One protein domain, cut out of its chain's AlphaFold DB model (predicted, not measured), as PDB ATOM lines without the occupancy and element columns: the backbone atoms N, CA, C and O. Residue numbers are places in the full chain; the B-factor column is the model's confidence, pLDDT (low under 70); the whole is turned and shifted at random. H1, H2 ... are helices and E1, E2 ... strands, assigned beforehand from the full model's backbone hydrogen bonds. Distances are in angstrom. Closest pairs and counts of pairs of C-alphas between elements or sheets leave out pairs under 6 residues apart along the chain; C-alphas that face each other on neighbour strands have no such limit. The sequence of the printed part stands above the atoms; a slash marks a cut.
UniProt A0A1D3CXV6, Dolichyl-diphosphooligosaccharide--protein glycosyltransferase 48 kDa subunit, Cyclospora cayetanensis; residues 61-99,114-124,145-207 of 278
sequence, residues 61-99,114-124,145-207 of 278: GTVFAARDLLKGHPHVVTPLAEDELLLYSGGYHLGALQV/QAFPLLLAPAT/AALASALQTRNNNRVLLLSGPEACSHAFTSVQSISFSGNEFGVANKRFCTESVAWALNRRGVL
ATOM      1  N   GLY A  61     134.501 184.595 122.035       47.41
ATOM      2  CA  GLY A  61     134.516 185.910 122.669       47.41
ATOM      3  C   GLY A  61     135.239 186.907 121.771       47.41
ATOM      4  O   GLY A  61     136.383 186.666 121.389       47.41
ATOM      5  N   THR A  62     134.594 188.026 121.445       59.31
ATOM      6  CA  THR A  62     135.248 189.138 120.750       59.31
ATOM      7  C   THR A  62     136.307 189.748 121.667       59.31
ATOM      8  O   THR A  62     136.001 190.458 122.625       59.31
ATOM      9  N   VAL A  63     137.575 189.451 121.380       61.81
ATOM     10  CA  VAL A  63     138.709 190.126 122.020       61.81
ATOM     11  C   VAL A  63     138.726 191.570 121.535       61.81
ATOM     12  O   VAL A  63     138.559 191.795 120.345       61.81
ATOM     13  N   PHE A  64     138.956 192.543 122.412       70.81
ATOM     14  CA  PHE A  64     139.135 193.941 122.024       70.81
ATOM     15  C   PHE A  64     140.276 194.602 122.802       70.81
ATOM     16  O   PHE A  64     140.622 194.196 123.913       70.81
ATOM     17  N   ALA A  65     140.866 195.640 122.209       67.19
ATOM     18  CA  ALA A  65     141.874 196.465 122.862       67.19
ATOM     19  C   ALA A  65     141.212 197.569 123.704       67.19
ATOM     20  O   ALA A  65     140.371 198.321 123.214       67.19
ATOM     21  N   ALA A  66     141.619 197.702 124.966       67.81
ATOM     22  CA  ALA A  66     141.186 198.769 125.862       67.81
ATOM     23  C   ALA A  66     142.382 199.643 126.273       67.81
ATOM     24  O   ALA A  66     143.443 199.135 126.642       67.81
ATOM     25  N   ARG A  67     142.207 200.969 126.199       67.19
ATOM     26  CA  ARG A  67     143.255 201.968 126.505       67.19
ATOM     27  C   ARG A  67     142.835 203.008 127.549       67.19
ATOM     28  O   ARG A  67     143.691 203.589 128.211       67.19
ATOM     29  N   ASP A  68     141.528 203.186 127.757       64.94
ATOM     30  CA  ASP A  68     140.941 204.126 128.721       64.94
ATOM     31  C   ASP A  68     141.043 203.608 130.174       64.94
ATOM     32  O   ASP A  68     140.043 203.385 130.865       64.94
ATOM     33  N   LEU A  69     142.271 203.436 130.680       60.38
ATOM     34  CA  LEU A  69     142.494 203.455 132.128       60.38
ATOM     35  C   LEU A  69     142.203 204.860 132.659       60.38
ATOM     36  O   LEU A  69     142.649 205.863 132.090       60.38
ATOM     37  N   LEU A  70     141.507 204.953 133.793       58.16
ATOM     38  CA  LEU A  70     141.268 206.252 134.413       58.16
ATOM     39  C   LEU A  70     142.561 206.829 135.001       58.16
ATOM     40  O   LEU A  70     143.099 206.348 136.004       58.16
ATOM     41  N   LYS A  71     143.022 207.930 134.397       56.69
ATOM     42  CA  LYS A  71     144.056 208.815 134.946       56.69
ATOM     43  C   LYS A  71     143.550 209.402 136.274       56.69
ATOM     44  O   LYS A  71     142.855 210.409 136.286       56.69
ATOM     45  N   GLY A  72     143.881 208.741 137.386       63.72
ATOM     46  CA  GLY A  72     143.456 209.147 138.733       63.72
ATOM     47  C   GLY A  72     143.950 208.249 139.873       63.72
ATOM     48  O   GLY A  72     144.175 208.738 140.977       63.72
ATOM     49  N   HIS A  73     144.205 206.959 139.613       77.25
ATOM     50  CA  HIS A  73     144.540 205.978 140.660       77.25
ATOM     51  C   HIS A  73     145.908 205.271 140.469       77.25
ATOM     52  O   HIS A  73     145.971 204.041 140.525       77.25
ATOM     53  N   PRO A  74     147.037 206.003 140.308       77.81
ATOM     54  CA  PRO A  74     148.366 205.406 140.071       77.81
ATOM     55  C   PRO A  74     148.869 204.527 141.236       77.81
ATOM     56  O   PRO A  74     149.713 203.645 141.064       77.81
ATOM     57  N   HIS A  75     148.321 204.738 142.436       81.00
ATOM     58  CA  HIS A  75     148.566 203.914 143.620       81.00
ATOM     59  C   HIS A  75     147.924 202.513 143.534       81.00
ATOM     60  O   HIS A  75     148.292 201.640 144.320       81.00
ATOM     61  N   VAL A  76     147.005 202.288 142.586       87.62
ATOM     62  CA  VAL A  76     146.337 200.999 142.330       87.62
ATOM     63  C   VAL A  76     147.007 200.278 141.166       87.62
ATOM     64  O   VAL A  76     147.568 199.204 141.361       87.62
ATOM     65  N   VAL A  77     147.022 200.902 139.987       89.00
ATOM     66  CA  VAL A  77     147.681 200.399 138.771       89.00
ATOM     67  C   VAL A  77     148.427 201.550 138.104       89.00
ATOM     68  O   VAL A  77     147.946 202.684 138.087       89.00
ATOM     69  N   THR A  78     149.608 201.269 137.565       87.88
ATOM     70  CA  THR A  78     150.405 202.222 136.790       87.88
ATOM     71  C   THR A  78     149.689 202.529 135.465       87.88
ATOM     72  O   THR A  78     149.392 201.585 134.726       87.88
ATOM     73  N   PRO A  79     149.397 203.808 135.143       83.25
ATOM     74  CA  PRO A  79     148.736 204.184 133.890       83.25
ATOM     75  C   PRO A  79     149.441 203.616 132.649       83.25
ATOM     76  O   PRO A  79     150.656 203.429 132.664       83.25
ATOM     77  N   LEU A  80     148.678 203.353 131.586       80.94
ATOM     78  CA  LEU A  80     149.225 202.952 130.285       80.94
ATOM     79  C   LEU A  80     149.973 204.124 129.640       80.94
ATOM     80  O   LEU A  80     149.522 205.272 129.731       80.94
ATOM     81  N   ALA A  81     151.079 203.817 128.970       82.75
ATOM     82  CA  ALA A  81     151.756 204.736 128.064       82.75
ATOM     83  C   ALA A  81     151.019 204.862 126.709       82.75
ATOM     84  O   ALA A  81     150.078 204.121 126.409       82.75
ATOM     85  N   GLU A  82     151.423 205.835 125.886       78.56
ATOM     86  CA  GLU A  82     150.768 206.167 124.604       78.56
ATOM     87  C   GLU A  82     150.959 205.100 123.511       78.56
ATOM     88  O   GLU A  82     150.217 205.073 122.524       78.56
ATOM     89  N   ASP A  83     151.859 204.153 123.744       82.12
ATOM     90  CA  ASP A  83     152.159 202.952 122.965       82.12
ATOM     91  C   ASP A  83     151.620 201.656 123.614       82.12
ATOM     92  O   ASP A  83     151.720 200.590 123.019       82.12
ATOM     93  N   GLU A  84     150.988 201.714 124.793       84.31
ATOM     94  CA  GLU A  84     150.487 200.520 125.495       84.31
ATOM     95  C   GLU A  84     148.965 200.328 125.414       84.31
ATOM     96  O   GLU A  84     148.178 201.282 125.389       84.31
ATOM     97  N   LEU A  85     148.525 199.071 125.448       84.94
ATOM     98  CA  LEU A  85     147.116 198.674 125.502       84.94
ATOM     99  C   LEU A  85     146.897 197.427 126.368       84.94
ATOM    100  O   LEU A  85     147.838 196.741 126.774       84.94
ATOM    101  N   LEU A  86     145.627 197.133 126.648       84.94
ATOM    102  CA  LEU A  86     145.189 195.901 127.299       84.94
ATOM    103  C   LEU A  86     144.312 195.092 126.348       84.94
ATOM    104  O   LEU A  86     143.362 195.629 125.782       84.94
ATOM    105  N   LEU A  87     144.602 193.801 126.213       84.94
ATOM    106  CA  LEU A  87     143.711 192.836 125.576       84.94
ATOM    107  C   LEU A  87     142.608 192.455 126.565       84.94
ATOM    108  O   LEU A  87     142.889 192.124 127.719       84.94
ATOM    109  N   TYR A  88     141.354 192.492 126.135       80.06
ATOM    110  CA  TYR A  88     140.215 192.150 126.977       80.06
ATOM    111  C   TYR A  88     139.250 191.249 126.213       80.06
ATOM    112  O   TYR A  88     139.033 191.438 125.023       80.06
ATOM    113  N   SER A  89     138.672 190.269 126.900       73.19
ATOM    114  CA  SER A  89     137.608 189.412 126.380       73.19
ATOM    115  C   SER A  89     136.646 189.107 127.523       73.19
ATOM    116  O   SER A  89     137.075 188.904 128.664       73.19
ATOM    117  N   GLY A  90     135.349 189.130 127.225       63.09
ATOM    118  CA  GLY A  90     134.277 188.989 128.205       63.09
ATOM    119  C   GLY A  90     133.274 190.140 128.170       63.09
ATOM    120  O   GLY A  90     133.417 191.110 127.427       63.09
ATOM    121  N   GLY A  91     132.226 190.002 128.982       58.22
ATOM    122  CA  GLY A  91     131.141 190.971 129.065       58.22
ATOM    123  C   GLY A  91     131.425 192.154 129.994       58.22
ATOM    124  O   GLY A  91     132.462 192.267 130.650       58.22
ATOM    125  N   TYR A  92     130.424 193.023 130.095       57.94
ATOM    126  CA  TYR A  92     130.278 193.948 131.212       57.94
ATOM    127  C   TYR A  92     129.581 193.212 132.370       57.94
ATOM    128  O   TYR A  92     128.758 192.324 132.153       57.94
ATOM    129  N   HIS A  93     129.889 193.574 133.614       53.31
ATOM    130  CA  HIS A  93     129.110 193.108 134.762       53.31
ATOM    131  C   HIS A  93     127.808 193.921 134.858       53.31
ATOM    132  O   HIS A  93     127.812 195.109 134.566       53.31
ATOM    133  N   LEU A  94     126.687 193.345 135.310       43.16
ATOM    134  CA  LEU A  94     125.435 194.114 135.475       43.16
ATOM    135  C   LEU A  94     125.516 195.198 136.571       43.16
ATOM    136  O   LEU A  94     124.705 196.113 136.585       43.16
ATOM    137  N   GLY A  95     126.537 195.139 137.431       44.38
ATOM    138  CA  GLY A  95     126.952 196.243 138.301       44.38
ATOM    139  C   GLY A  95     127.992 197.179 137.671       44.38
ATOM    140  O   GLY A  95     128.734 197.811 138.415       44.38
ATOM    141  N   ALA A  96     128.132 197.212 136.337       45.12
ATOM    142  CA  ALA A  96     129.132 198.019 135.640       45.12
ATOM    143  C   ALA A  96     128.938 199.490 135.982       45.12
ATOM    144  O   ALA A  96     127.973 200.127 135.563       45.12
ATOM    145  N   LEU A  97     129.906 200.001 136.736       50.41
ATOM    146  CA  LEU A  97     129.953 201.348 137.275       50.41
ATOM    147  C   LEU A  97     129.771 202.382 136.149       50.41
ATOM    148  O   LEU A  97     130.724 202.705 135.444       50.41
ATOM    149  N   GLN A  98     128.541 202.879 135.958       49.88
ATOM    150  CA  GLN A  98     128.227 203.872 134.930       49.88
ATOM    151  C   GLN A  98     128.799 205.225 135.352       49.88
ATOM    152  O   GLN A  98     128.262 205.912 136.224       49.88
ATOM    153  N   VAL A  99     129.920 205.611 134.744       46.12
ATOM    154  CA  VAL A  99     130.627 206.836 135.127       46.12
ATOM    155  C   VAL A  99     130.008 208.040 134.430       46.12
ATOM    156  O   VAL A  99     130.298 208.306 133.266       46.12
ATOM    157  N   GLN A 114     133.540 205.371 147.941       82.62
ATOM    158  CA  GLN A 114     134.608 204.393 148.112       82.62
ATOM    159  C   GLN A 114     134.929 203.578 146.842       82.62
ATOM    160  O   GLN A 114     135.983 202.942 146.794       82.62
ATOM    161  N   ALA A 115     134.020 203.525 145.863       84.81
ATOM    162  CA  ALA A 115     134.152 202.766 144.624       84.81
ATOM    163  C   ALA A 115     134.559 203.668 143.458       84.81
ATOM    164  O   ALA A 115     134.055 204.779 143.302       84.81
ATOM    165  N   PHE A 116     135.460 203.163 142.624       83.69
ATOM    166  CA  PHE A 116     135.976 203.866 141.461       83.69
ATOM    167  C   PHE A 116     136.351 202.871 140.349       83.69
ATOM    168  O   PHE A 116     136.752 201.737 140.632       83.69
ATOM    169  N   PRO A 117     136.238 203.257 139.070       81.25
ATOM    170  CA  PRO A 117     136.643 202.405 137.960       81.25
ATOM    171  C   PRO A 117     138.168 202.403 137.809       81.25
ATOM    172  O   PRO A 117     138.833 203.413 138.037       81.25
ATOM    173  N   LEU A 118     138.717 201.273 137.368       82.38
ATOM    174  CA  LEU A 118     140.123 201.146 136.974       82.38
ATOM    175  C   LEU A 118     140.273 201.221 135.454       82.38
ATOM    176  O   LEU A 118     141.078 202.004 134.953       82.38
ATOM    177  N   LEU A 119     139.468 200.434 134.735       80.69
ATOM    178  CA  LEU A 119     139.458 200.344 133.276       80.69
ATOM    179  C   LEU A 119     138.050 200.634 132.762       80.69
ATOM    180  O   LEU A 119     137.092 199.983 133.190       80.69
ATOM    181  N   LEU A 120     137.937 201.579 131.833       78.44
ATOM    182  CA  LEU A 120     136.703 201.855 131.108       78.44
ATOM    183  C   LEU A 120     136.722 201.185 129.736       78.44
ATOM    184  O   LEU A 120     137.770 201.027 129.108       78.44
ATOM    185  N   ALA A 121     135.534 200.823 129.268       73.75
ATOM    186  CA  ALA A 121     135.306 200.533 127.867       73.75
ATOM    187  C   ALA A 121     135.439 201.826 127.031       73.75
ATOM    188  O   ALA A 121     135.208 202.920 127.563       73.75
ATOM    189  N   PRO A 122     135.769 201.720 125.729       71.75
ATOM    190  CA  PRO A 122     135.736 202.852 124.806       71.75
ATOM    191  C   PRO A 122     134.406 203.618 124.869       71.75
ATOM    192  O   PRO A 122     133.354 203.032 125.121       71.75
ATOM    193  N   ALA A 123     134.432 204.923 124.583       69.44
ATOM    194  CA  ALA A 123     133.244 205.796 124.604       69.44
ATOM    195  C   ALA A 123     132.100 205.365 123.660       69.44
ATOM    196  O   ALA A 123     130.990 205.880 123.758       69.44
ATOM    197  N   THR A 124     132.390 204.443 122.749       65.69
ATOM    198  CA  THR A 124     131.520 203.924 121.690       65.69
ATOM    199  C   THR A 124     131.091 202.472 121.924       65.69
ATOM    200  O   THR A 124     130.294 201.939 121.155       65.69
ATOM    201  N   ALA A 145     130.914 202.175 130.224       71.75
ATOM    202  CA  ALA A 145     130.911 200.982 131.064       71.75
ATOM    203  C   ALA A 145     132.295 200.757 131.694       71.75
ATOM    204  O   ALA A 145     133.321 200.950 131.039       71.75
ATOM    205  N   ALA A 146     132.336 200.307 132.948       76.25
ATOM    206  CA  ALA A 146     133.572 199.883 133.597       76.25
ATOM    207  C   ALA A 146     133.845 198.389 133.352       76.25
ATOM    208  O   ALA A 146     133.001 197.541 133.634       76.25
ATOM    209  N   LEU A 147     135.046 198.073 132.868       78.88
ATOM    210  CA  LEU A 147     135.540 196.710 132.609       78.88
ATOM    211  C   LEU A 147     136.331 196.143 133.798       78.88
ATOM    212  O   LEU A 147     136.400 194.930 134.009       78.88
ATOM    213  N   ALA A 148     136.927 197.032 134.589       82.75
ATOM    214  CA  ALA A 148     137.540 196.713 135.868       82.75
ATOM    215  C   ALA A 148     137.243 197.833 136.860       82.75
ATOM    216  O   ALA A 148     137.284 199.011 136.498       82.75
ATOM    217  N   SER A 149     136.952 197.470 138.103       84.56
ATOM    218  CA  SER A 149     136.514 198.392 139.150       84.56
ATOM    219  C   SER A 149     137.092 198.021 140.508       84.56
ATOM    220  O   SER A 149     137.363 196.853 140.785       84.56
ATOM    221  N   ALA A 150     137.271 199.023 141.360       87.19
ATOM    222  CA  ALA A 150     137.833 198.889 142.692       87.19
ATOM    223  C   ALA A 150     136.929 199.557 143.734       87.19
ATOM    224  O   ALA A 150     136.267 200.554 143.459       87.19
ATOM    225  N   LEU A 151     136.926 199.015 144.949       89.38
ATOM    226  CA  LEU A 151     136.231 199.562 146.112       89.38
ATOM    227  C   LEU A 151     137.186 199.546 147.307       89.38
ATOM    228  O   LEU A 151     137.715 198.489 147.654       89.38
ATOM    229  N   GLN A 152     137.381 200.695 147.959       90.94
ATOM    230  CA  GLN A 152     138.115 200.805 149.223       90.94
ATOM    231  C   GLN A 152     137.204 201.334 150.333       90.94
ATOM    232  O   GLN A 152     136.920 202.524 150.442       90.94
ATOM    233  N   THR A 153     136.763 200.421 151.188       90.06
ATOM    234  CA  THR A 153     135.917 200.706 152.358       90.06
ATOM    235  C   THR A 153     136.588 201.643 153.379       90.06
ATOM    236  O   THR A 153     137.808 201.809 153.397       90.06
ATOM    237  N   ARG A 154     135.797 202.220 154.301       88.62
ATOM    238  CA  ARG A 154     136.296 203.142 155.347       88.62
ATOM    239  C   ARG A 154     137.333 202.518 156.294       88.62
ATOM    240  O   ARG A 154     138.168 203.242 156.823       88.62
ATOM    241  N   ASN A 155     137.297 201.200 156.503       88.75
ATOM    242  CA  ASN A 155     138.293 200.454 157.282       88.75
ATOM    243  C   ASN A 155     139.464 199.925 156.424       88.75
ATOM    244  O   ASN A 155     140.252 199.117 156.904       88.75
ATOM    245  N   ASN A 156     139.612 200.410 155.186       89.62
ATOM    246  CA  ASN A 156     140.655 200.043 154.222       89.62
ATOM    247  C   ASN A 156     140.619 198.588 153.715       89.62
ATOM    248  O   ASN A 156     141.590 198.138 153.107       89.62
ATOM    249  N   ASN A 157     139.497 197.873 153.865       92.19
ATOM    250  CA  ASN A 157     139.275 196.641 153.103       92.19
ATOM    251  C   ASN A 157     139.106 196.995 151.619       92.19
ATOM    252  O   ASN A 157     138.443 197.987 151.288       92.19
ATOM    253  N   ARG A 158     139.689 196.172 150.744       93.56
ATOM    254  CA  ARG A 158     139.750 196.389 149.295       93.56
ATOM    255  C   ARG A 158     139.039 195.268 148.557       93.56
ATOM    256  O   ARG A 158     139.233 194.100 148.880       93.56
ATOM    257  N   VAL A 159     138.250 195.635 147.556       91.06
ATOM    258  CA  VAL A 159     137.595 194.705 146.633       91.06
ATOM    259  C   VAL A 159     137.967 195.115 145.213       91.06
ATOM    260  O   VAL A 159     137.958 196.301 144.884       91.06
ATOM    261  N   LEU A 160     138.314 194.128 144.391       89.12
ATOM    262  CA  LEU A 160     138.599 194.268 142.966       89.12
ATOM    263  C   LEU A 160     137.551 193.461 142.197       89.12
ATOM    264  O   LEU A 160     137.321 192.297 142.522       89.12
ATOM    265  N   LEU A 161     136.942 194.071 141.185       86.81
ATOM    266  CA  LEU A 161     135.955 193.445 140.311       86.81
ATOM    267  C   LEU A 161     136.438 193.528 138.860       86.81
ATOM    268  O   LEU A 161     136.705 194.617 138.351       86.81
ATOM    269  N   LEU A 162     136.552 192.371 138.208       84.56
ATOM    270  CA  LEU A 162     136.966 192.204 136.814       84.56
ATOM    271  C   LEU A 162     135.858 191.429 136.087       84.56
ATOM    272  O   LEU A 162     135.527 190.329 136.521       84.56
ATOM    273  N   SER A 163     135.284 191.967 135.005       76.38
ATOM    274  CA  SER A 163     134.228 191.268 134.235       76.38
ATOM    275  C   SER A 163     134.728 190.412 133.061       76.38
ATOM    276  O   SER A 163     133.930 189.784 132.374       76.38
ATOM    277  N   GLY A 164     136.046 190.333 132.876       76.75
ATOM    278  CA  GLY A 164     136.717 189.530 131.859       76.75
ATOM    279  C   GLY A 164     137.928 188.837 132.479       76.75
ATOM    280  O   GLY A 164     139.010 189.426 132.480       76.75
ATOM    281  N   PRO A 165     137.780 187.624 133.051       74.06
ATOM    282  CA  PRO A 165     138.896 186.901 133.671       74.06
ATOM    283  C   PRO A 165     140.011 186.583 132.663       74.06
ATOM    284  O   PRO A 165     141.181 186.526 133.041       74.06
ATOM    285  N   GLU A 166     139.661 186.488 131.378       80.94
ATOM    286  CA  GLU A 166     140.582 186.307 130.254       80.94
ATOM    287  C   GLU A 166     141.667 187.393 130.185       80.94
ATOM    288  O   GLU A 166     142.806 187.112 129.824       80.94
ATOM    289  N   ALA A 167     141.373 188.616 130.647       82.56
ATOM    290  CA  ALA A 167     142.356 189.699 130.755       82.56
ATOM    291  C   ALA A 167     143.592 189.317 131.595       82.56
ATOM    292  O   ALA A 167     144.684 189.842 131.360       82.56
ATOM    293  N   CYS A 168     143.431 188.395 132.548       89.00
ATOM    294  CA  CYS A 168     144.493 187.889 133.412       89.00
ATOM    295  C   CYS A 168     144.863 186.423 133.134       89.00
ATOM    296  O   CYS A 168     145.623 185.838 133.911       89.00
ATOM    297  N   SER A 169     144.364 185.825 132.044       87.88
ATOM    298  CA  SER A 169     144.740 184.466 131.645       87.88
ATOM    299  C   SER A 169     146.179 184.414 131.121       87.88
ATOM    300  O   SER A 169     146.794 185.434 130.784       87.88
ATOM    301  N   HIS A 170     146.753 183.211 131.029       87.44
ATOM    302  CA  HIS A 170     148.070 183.044 130.410       87.44
ATOM    303  C   HIS A 170     148.071 183.490 128.939       87.44
ATOM    304  O   HIS A 170     149.056 184.069 128.482       87.44
ATOM    305  N   ALA A 171     146.959 183.289 128.220       85.31
ATOM    306  CA  ALA A 171     146.835 183.629 126.807       85.31
ATOM    307  C   ALA A 171     147.065 185.123 126.530       85.31
ATOM    308  O   ALA A 171     147.721 185.448 125.548       85.31
ATOM    309  N   PHE A 172     146.604 186.035 127.398       85.81
ATOM    310  CA  PHE A 172     146.842 187.477 127.221       85.81
ATOM    311  C   PHE A 172     148.048 188.002 128.014       85.81
ATOM    312  O   PHE A 172     148.669 188.977 127.605       85.81
ATOM    313  N   THR A 173     148.430 187.368 129.130       88.88
ATOM    314  CA  THR A 173     149.592 187.805 129.938       88.88
ATOM    315  C   THR A 173     150.949 187.309 129.414       88.88
ATOM    316  O   THR A 173     151.987 187.760 129.906       88.88
ATOM    317  N   SER A 174     150.957 186.404 128.428       89.19
ATOM    318  CA  SER A 174     152.157 185.966 127.693       89.19
ATOM    319  C   SER A 174     152.483 186.832 126.468       89.19
ATOM    320  O   SER A 174     153.633 186.840 126.026       89.19
ATOM    321  N   VAL A 175     151.509 187.586 125.946       87.81
ATOM    322  CA  VAL A 175     151.706 188.521 124.829       87.81
ATOM    323  C   VAL A 175     152.469 189.750 125.326       87.81
ATOM    324  O   VAL A 175     152.133 190.311 126.368       87.81
ATOM    325  N   GLN A 176     153.507 190.157 124.589       89.44
ATOM    326  CA  GLN A 176     154.361 191.302 124.940       89.44
ATOM    327  C   GLN A 176     154.035 192.543 124.106       89.44
ATOM    328  O   GLN A 176     153.975 193.645 124.646       89.44
ATOM    329  N   SER A 177     153.769 192.360 122.815       87.38
ATOM    330  CA  SER A 177     153.339 193.408 121.897       87.38
ATOM    331  C   SER A 177     152.378 192.856 120.845       87.38
ATOM    332  O   SER A 177     152.286 191.641 120.642       87.38
ATOM    333  N   ILE A 178     151.643 193.755 120.191       83.31
ATOM    334  CA  ILE A 178     150.855 193.466 118.991       83.31
ATOM    335  C   ILE A 178     151.107 194.531 117.922       83.31
ATOM    336  O   ILE A 178     151.189 195.722 118.219       83.31
ATOM    337  N   SER A 179     151.195 194.110 116.662       80.56
ATOM    338  CA  SER A 179     151.283 195.022 115.519       80.56
ATOM    339  C   SER A 179     149.884 195.322 114.976       80.56
ATOM    340  O   SER A 179     149.137 194.402 114.644       80.56
ATOM    341  N   PHE A 180     149.527 196.600 114.857       70.06
ATOM    342  CA  PHE A 180     148.240 197.049 114.329       70.06
ATOM    343  C   PHE A 180     148.394 198.328 113.494       70.06
ATOM    344  O   PHE A 180     149.021 199.294 113.924       70.06
ATOM    345  N   SER A 181     147.808 198.340 112.291       70.75
ATOM    346  CA  SER A 181     147.862 199.471 111.348       70.75
ATOM    347  C   SER A 181     149.286 200.026 111.130       70.75
ATOM    348  O   SER A 181     149.534 201.227 111.204       70.75
ATOM    349  N   GLY A 182     150.260 199.124 110.952       76.69
ATOM    350  CA  GLY A 182     151.677 199.461 110.753       76.69
ATOM    351  C   GLY A 182     152.448 199.922 111.999       76.69
ATOM    352  O   GLY A 182     153.650 200.139 111.898       76.69
ATOM    353  N   ASN A 183     151.799 200.039 113.161       77.75
ATOM    354  CA  ASN A 183     152.424 200.424 114.429       77.75
ATOM    355  C   ASN A 183     152.528 199.215 115.371       77.75
ATOM    356  O   ASN A 183     151.693 198.313 115.319       77.75
ATOM    357  N   GLU A 184     153.527 199.199 116.250       84.50
ATOM    358  CA  GLU A 184     153.643 198.216 117.332       84.50
ATOM    359  C   GLU A 184     153.150 198.825 118.649       84.50
ATOM    360  O   GLU A 184     153.474 199.969 118.966       84.50
ATOM    361  N   PHE A 185     152.360 198.063 119.408       84.31
ATOM    362  CA  PHE A 185     151.836 198.458 120.713       84.31
ATOM    363  C   PHE A 185     152.211 197.433 121.783       84.31
ATOM    364  O   PHE A 185     152.038 196.230 121.576       84.31
ATOM    365  N   GLY A 186     152.662 197.897 122.948       87.62
ATOM    366  CA  GLY A 186     152.948 197.050 124.107       87.62
ATOM    367  C   GLY A 186     151.674 196.513 124.768       87.62
ATOM    368  O   GLY A 186     150.700 197.245 124.959       87.62
ATOM    369  N   VAL A 187     151.675 195.239 125.161       88.81
ATOM    370  CA  VAL A 187     150.553 194.594 125.862       88.81
ATOM    371  C   VAL A 187     150.821 194.561 127.366       88.81
ATOM    372  O   VAL A 187     151.689 193.846 127.867       88.81
ATOM    373  N   ALA A 188     150.042 195.334 128.121       91.31
ATOM    374  CA  ALA A 188     150.287 195.572 129.543       91.31
ATOM    375  C   ALA A 188     149.530 194.620 130.494       91.31
ATOM    376  O   ALA A 188     149.596 194.797 131.714       91.31
ATOM    377  N   ASN A 189     148.822 193.605 129.976       91.06
ATOM    378  CA  ASN A 189     147.950 192.701 130.746       91.06
ATOM    379  C   ASN A 189     148.617 192.135 132.004       91.06
ATOM    380  O   ASN A 189     148.072 192.222 133.106       91.06
ATOM    381  N   LYS A 190     149.844 191.623 131.861       93.56
ATOM    382  CA  LYS A 190     150.619 191.060 132.973       93.56
ATOM    383  C   LYS A 190     150.885 192.085 134.080       93.56
ATOM    384  O   LYS A 190     150.765 191.743 135.259       93.56
ATOM    385  N   ARG A 191     151.215 193.334 133.722       93.19
ATOM    386  CA  ARG A 191     151.413 194.436 134.678       93.19
ATOM    387  C   ARG A 191     150.092 194.798 135.352       93.19
ATOM    388  O   ARG A 191     150.024 194.769 136.577       93.19
ATOM    389  N   PHE A 192     149.048 195.055 134.565       91.50
ATOM    390  CA  PHE A 192     147.719 195.431 135.053       91.50
ATOM    391  C   PHE A 192     147.166 194.424 136.074       91.50
ATOM    392  O   PHE A 192     146.774 194.810 137.178       91.50
ATOM    393  N   CYS A 193     147.189 193.130 135.749       92.25
ATOM    394  CA  CYS A 193     146.693 192.074 136.635       92.25
ATOM    395  C   CYS A 193     147.556 191.929 137.897       92.25
ATOM    396  O   CYS A 193     147.027 191.807 139.000       92.25
ATOM    397  N   THR A 194     148.884 192.015 137.764       94.50
ATOM    398  CA  THR A 194     149.800 191.923 138.912       94.50
ATOM    399  C   THR A 194     149.621 193.103 139.872       94.50
ATOM    400  O   THR A 194     149.545 192.903 141.083       94.50
ATOM    401  N   GLU A 195     149.529 194.332 139.359       94.12
ATOM    402  CA  GLU A 195     149.388 195.541 140.177       94.12
ATOM    403  C   GLU A 195     148.004 195.654 140.827       94.12
ATOM    404  O   GLU A 195     147.925 195.947 142.021       94.12
ATOM    405  N   SER A 196     146.926 195.355 140.094       92.06
ATOM    406  CA  SER A 196     145.557 195.394 140.633       92.06
ATOM    407  C   SER A 196     145.338 194.349 141.734       92.06
ATOM    408  O   SER A 196     144.800 194.682 142.795       92.06
ATOM    409  N   VAL A 197     145.834 193.118 141.553       94.00
ATOM    410  CA  VAL A 197     145.809 192.077 142.595       94.00
ATOM    411  C   VAL A 197     146.728 192.444 143.767       94.00
ATOM    412  O   VAL A 197     146.327 192.304 144.923       94.00
ATOM    413  N   ALA A 198     147.927 192.983 143.519       95.62
ATOM    414  CA  ALA A 198     148.808 193.457 144.590       95.62
ATOM    415  C   ALA A 198     148.179 194.603 145.402       95.62
ATOM    416  O   ALA A 198     148.342 194.650 146.624       95.62
ATOM    417  N   TRP A 199     147.427 195.505 144.767       94.81
ATOM    418  CA  TRP A 199     146.652 196.519 145.475       94.81
ATOM    419  C   TRP A 199     145.534 195.890 146.313       94.81
ATOM    420  O   TRP A 199     145.457 196.186 147.508       94.81
ATOM    421  N   ALA A 200     144.728 194.988 145.744       94.44
ATOM    422  CA  ALA A 200     143.644 194.310 146.464       94.44
ATOM    423  C   ALA A 200     144.154 193.548 147.705       94.44
ATOM    424  O   ALA A 200     143.539 193.602 148.768       94.44
ATOM    425  N   LEU A 201     145.334 192.927 147.606       95.88
ATOM    426  CA  LEU A 201     146.003 192.198 148.690       95.88
ATOM    427  C   LEU A 201     146.820 193.088 149.654       95.88
ATOM    428  O   LEU A 201     147.663 192.572 150.386       95.88
ATOM    429  N   ASN A 202     146.614 194.412 149.661       94.00
ATOM    430  CA  ASN A 202     147.346 195.366 150.512       94.00
ATOM    431  C   ASN A 202     148.887 195.312 150.370       94.00
ATOM    432  O   ASN A 202     149.620 195.642 151.301       94.00
ATOM    433  N   ARG A 203     149.404 194.932 149.193       93.31
ATOM    434  CA  ARG A 203     150.846 194.942 148.867       93.31
ATOM    435  C   ARG A 203     151.299 196.201 148.121       93.31
ATOM    436  O   ARG A 203     152.492 196.471 148.064       93.31
ATOM    437  N   ARG A 204     150.365 196.981 147.563       91.06
ATOM    438  CA  ARG A 204     150.622 198.251 146.853       91.06
ATOM    439  C   ARG A 204     149.739 199.377 147.393       91.06
ATOM    440  O   ARG A 204     148.610 199.128 147.815       91.06
ATOM    441  N   GLY A 205     150.236 200.617 147.375       87.38
ATOM    442  CA  GLY A 205     149.439 201.802 147.713       87.38
ATOM    443  C   GLY A 205     148.928 201.796 149.156       87.38
ATOM    444  O   GLY A 205     147.774 202.141 149.400       87.38
ATOM    445  N   VAL A 206     149.737 201.321 150.106       88.12
ATOM    446  CA  VAL A 206     149.403 201.287 151.537       88.12
ATOM    447  C   VAL A 206     150.163 202.391 152.253       88.12
ATOM    448  O   VAL A 206     151.387 202.462 152.163       88.12
ATOM    449  N   LEU A 207     149.441 203.233 152.991       83.62
ATOM    450  CA  LEU A 207     150.030 204.281 153.814       83.62
ATOM    451  C   LEU A 207     149.982 203.869 155.282       83.62
ATOM    452  O   LEU A 207     148.905 203.666 155.843       83.62
TER     453      LEU A 207
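What this domain is: This is residues 61 to 99, 114 to 124 and 145 to 207 of the 278 residues of the protein "Dolichyl-diphosphooligosaccharide--protein glycosyltransferase 48 kDa subunit" of Cyclospora cayetanensis (UniProt A0A1D3CXV6). An elongated body has a three-stranded antiparallel sheet, E3 - E4 - E5, with the long helix H3 over one face, and beyond the start of H3 a second sheet, E1 - E2 = E7 - E6, mixed and curled like part of a barrel. The turns of the hairpins E4 and E5 and E6 and E7 make the two far ends, while the short helices H1 and H2 pack on the first residues of H3, where it joins the curled sheet. The printed part has 113 residues, with three named helices and seven named strands in the order E1 E2 E3 E4 E5 H1 H2 E6 E7 H3; the class is mixed, helices and strands, with under half of the residues in named elements. The whole is compact, with a radius of gyration of the C-alphas of 13.8 A, and spans 48 by 28 by 24 A.

How they stand to each other: The larger sheet has edge strands E1, residues 64 to 66, and E6, residues 177 to 180, and inner strands E2, residues 84 to 88, and E7, residues 183 to 187. From edge to edge its strands' lines turn by 110 degrees and the way across it turns by 114 degrees; it is only just strongly twisted, with C-alphas up to 4.0 A off its best plane. E1 and E2 are an antiparallel hairpin at 133 degrees, with N 64 and O 88 2.8 A apart, within hydrogen-bond range. E2 and E7 are parallel at 63 degrees, with N 85 and O 186 at 2.9 A. E6 and E7 are an antiparallel hairpin at 145 degrees, with N 180 and O 183 at 2.8 A. The pairing is staggered: E2 pairs with E7 over residues 84 to 85 and with E1 over residues 86 to 88. H3, residues 189 to 200, is on this sheet with its residues 189 to 192; the closest C-alphas of E2 and H3 are those of Leu 86 and Asn 189, 5.5 A apart. H1, residues 165 to 168, and H2, residues 170 to 173, only graze the sheet. H3 touches H1 with residues 189 to 193 alone, closest at the C-alphas of Cys 168 and Cys 193, 5.7 A, and H2 with residues 189 to 190 alone, closest at those of Thr 173 and Lys 190, 4.6 A. The other sheet holds E3, residues 115 to 120, E4, residues 146 to 152, and E5, residues 158 to 162. E3 and E4 are antiparallel at 154 degrees, with N 118 and O 148 at 2.8 A; the hairpin E4 and E5 stands at 172 degrees, with N 161 and O 149 at 2.8 A. With H3 on one face it forms two layers, a helix layer and a sheet layer. H3 lies over E4 and E5 at a height over the sheet of 10.4 A, along the strands, at 6 degrees to E4 on the local plane. The closest C-alphas of E5 and H3 are those of Arg 158 and Ala 200, 5.2 A. E2 is apart from E3, E4 and E5. Every O i to N i+4 pair of H3 is within hydrogen-bond range; H1 and H2 are too short for such a pair.

Where its parts are: E1 begins at C-alpha 64, (139.135, 193.941, 122.024), and E2 measures 13.3 A. E3 measures 13.8 A, E4 16.3 A and E5 13.5 A; C-alpha 152, where E4 ends, is at (138.115, 200.805, 149.223). E7 measures 13.0 A. H3 measures 16.4 A and ends at C-alpha 200, (143.644, 194.310, 146.464).

The domain as a whole: The two C-alphas farthest apart, those of Asn 155 and Gly 182, are 48.4 A apart. Residues 100 to 113 and 125 to 144 are not printed; the gaps from C-alpha 99 to 114 and from 124 to 145 are 13.8 A and 9.8 A. Of the links that are printed whole, E1 to E2 is long, with 17 residues, and the others are tight. The mean pLDDT of the printed part is 79.5; it is under 70 at residues 61 to 63, 65 to 72, 90 to 99 and 123 to 124.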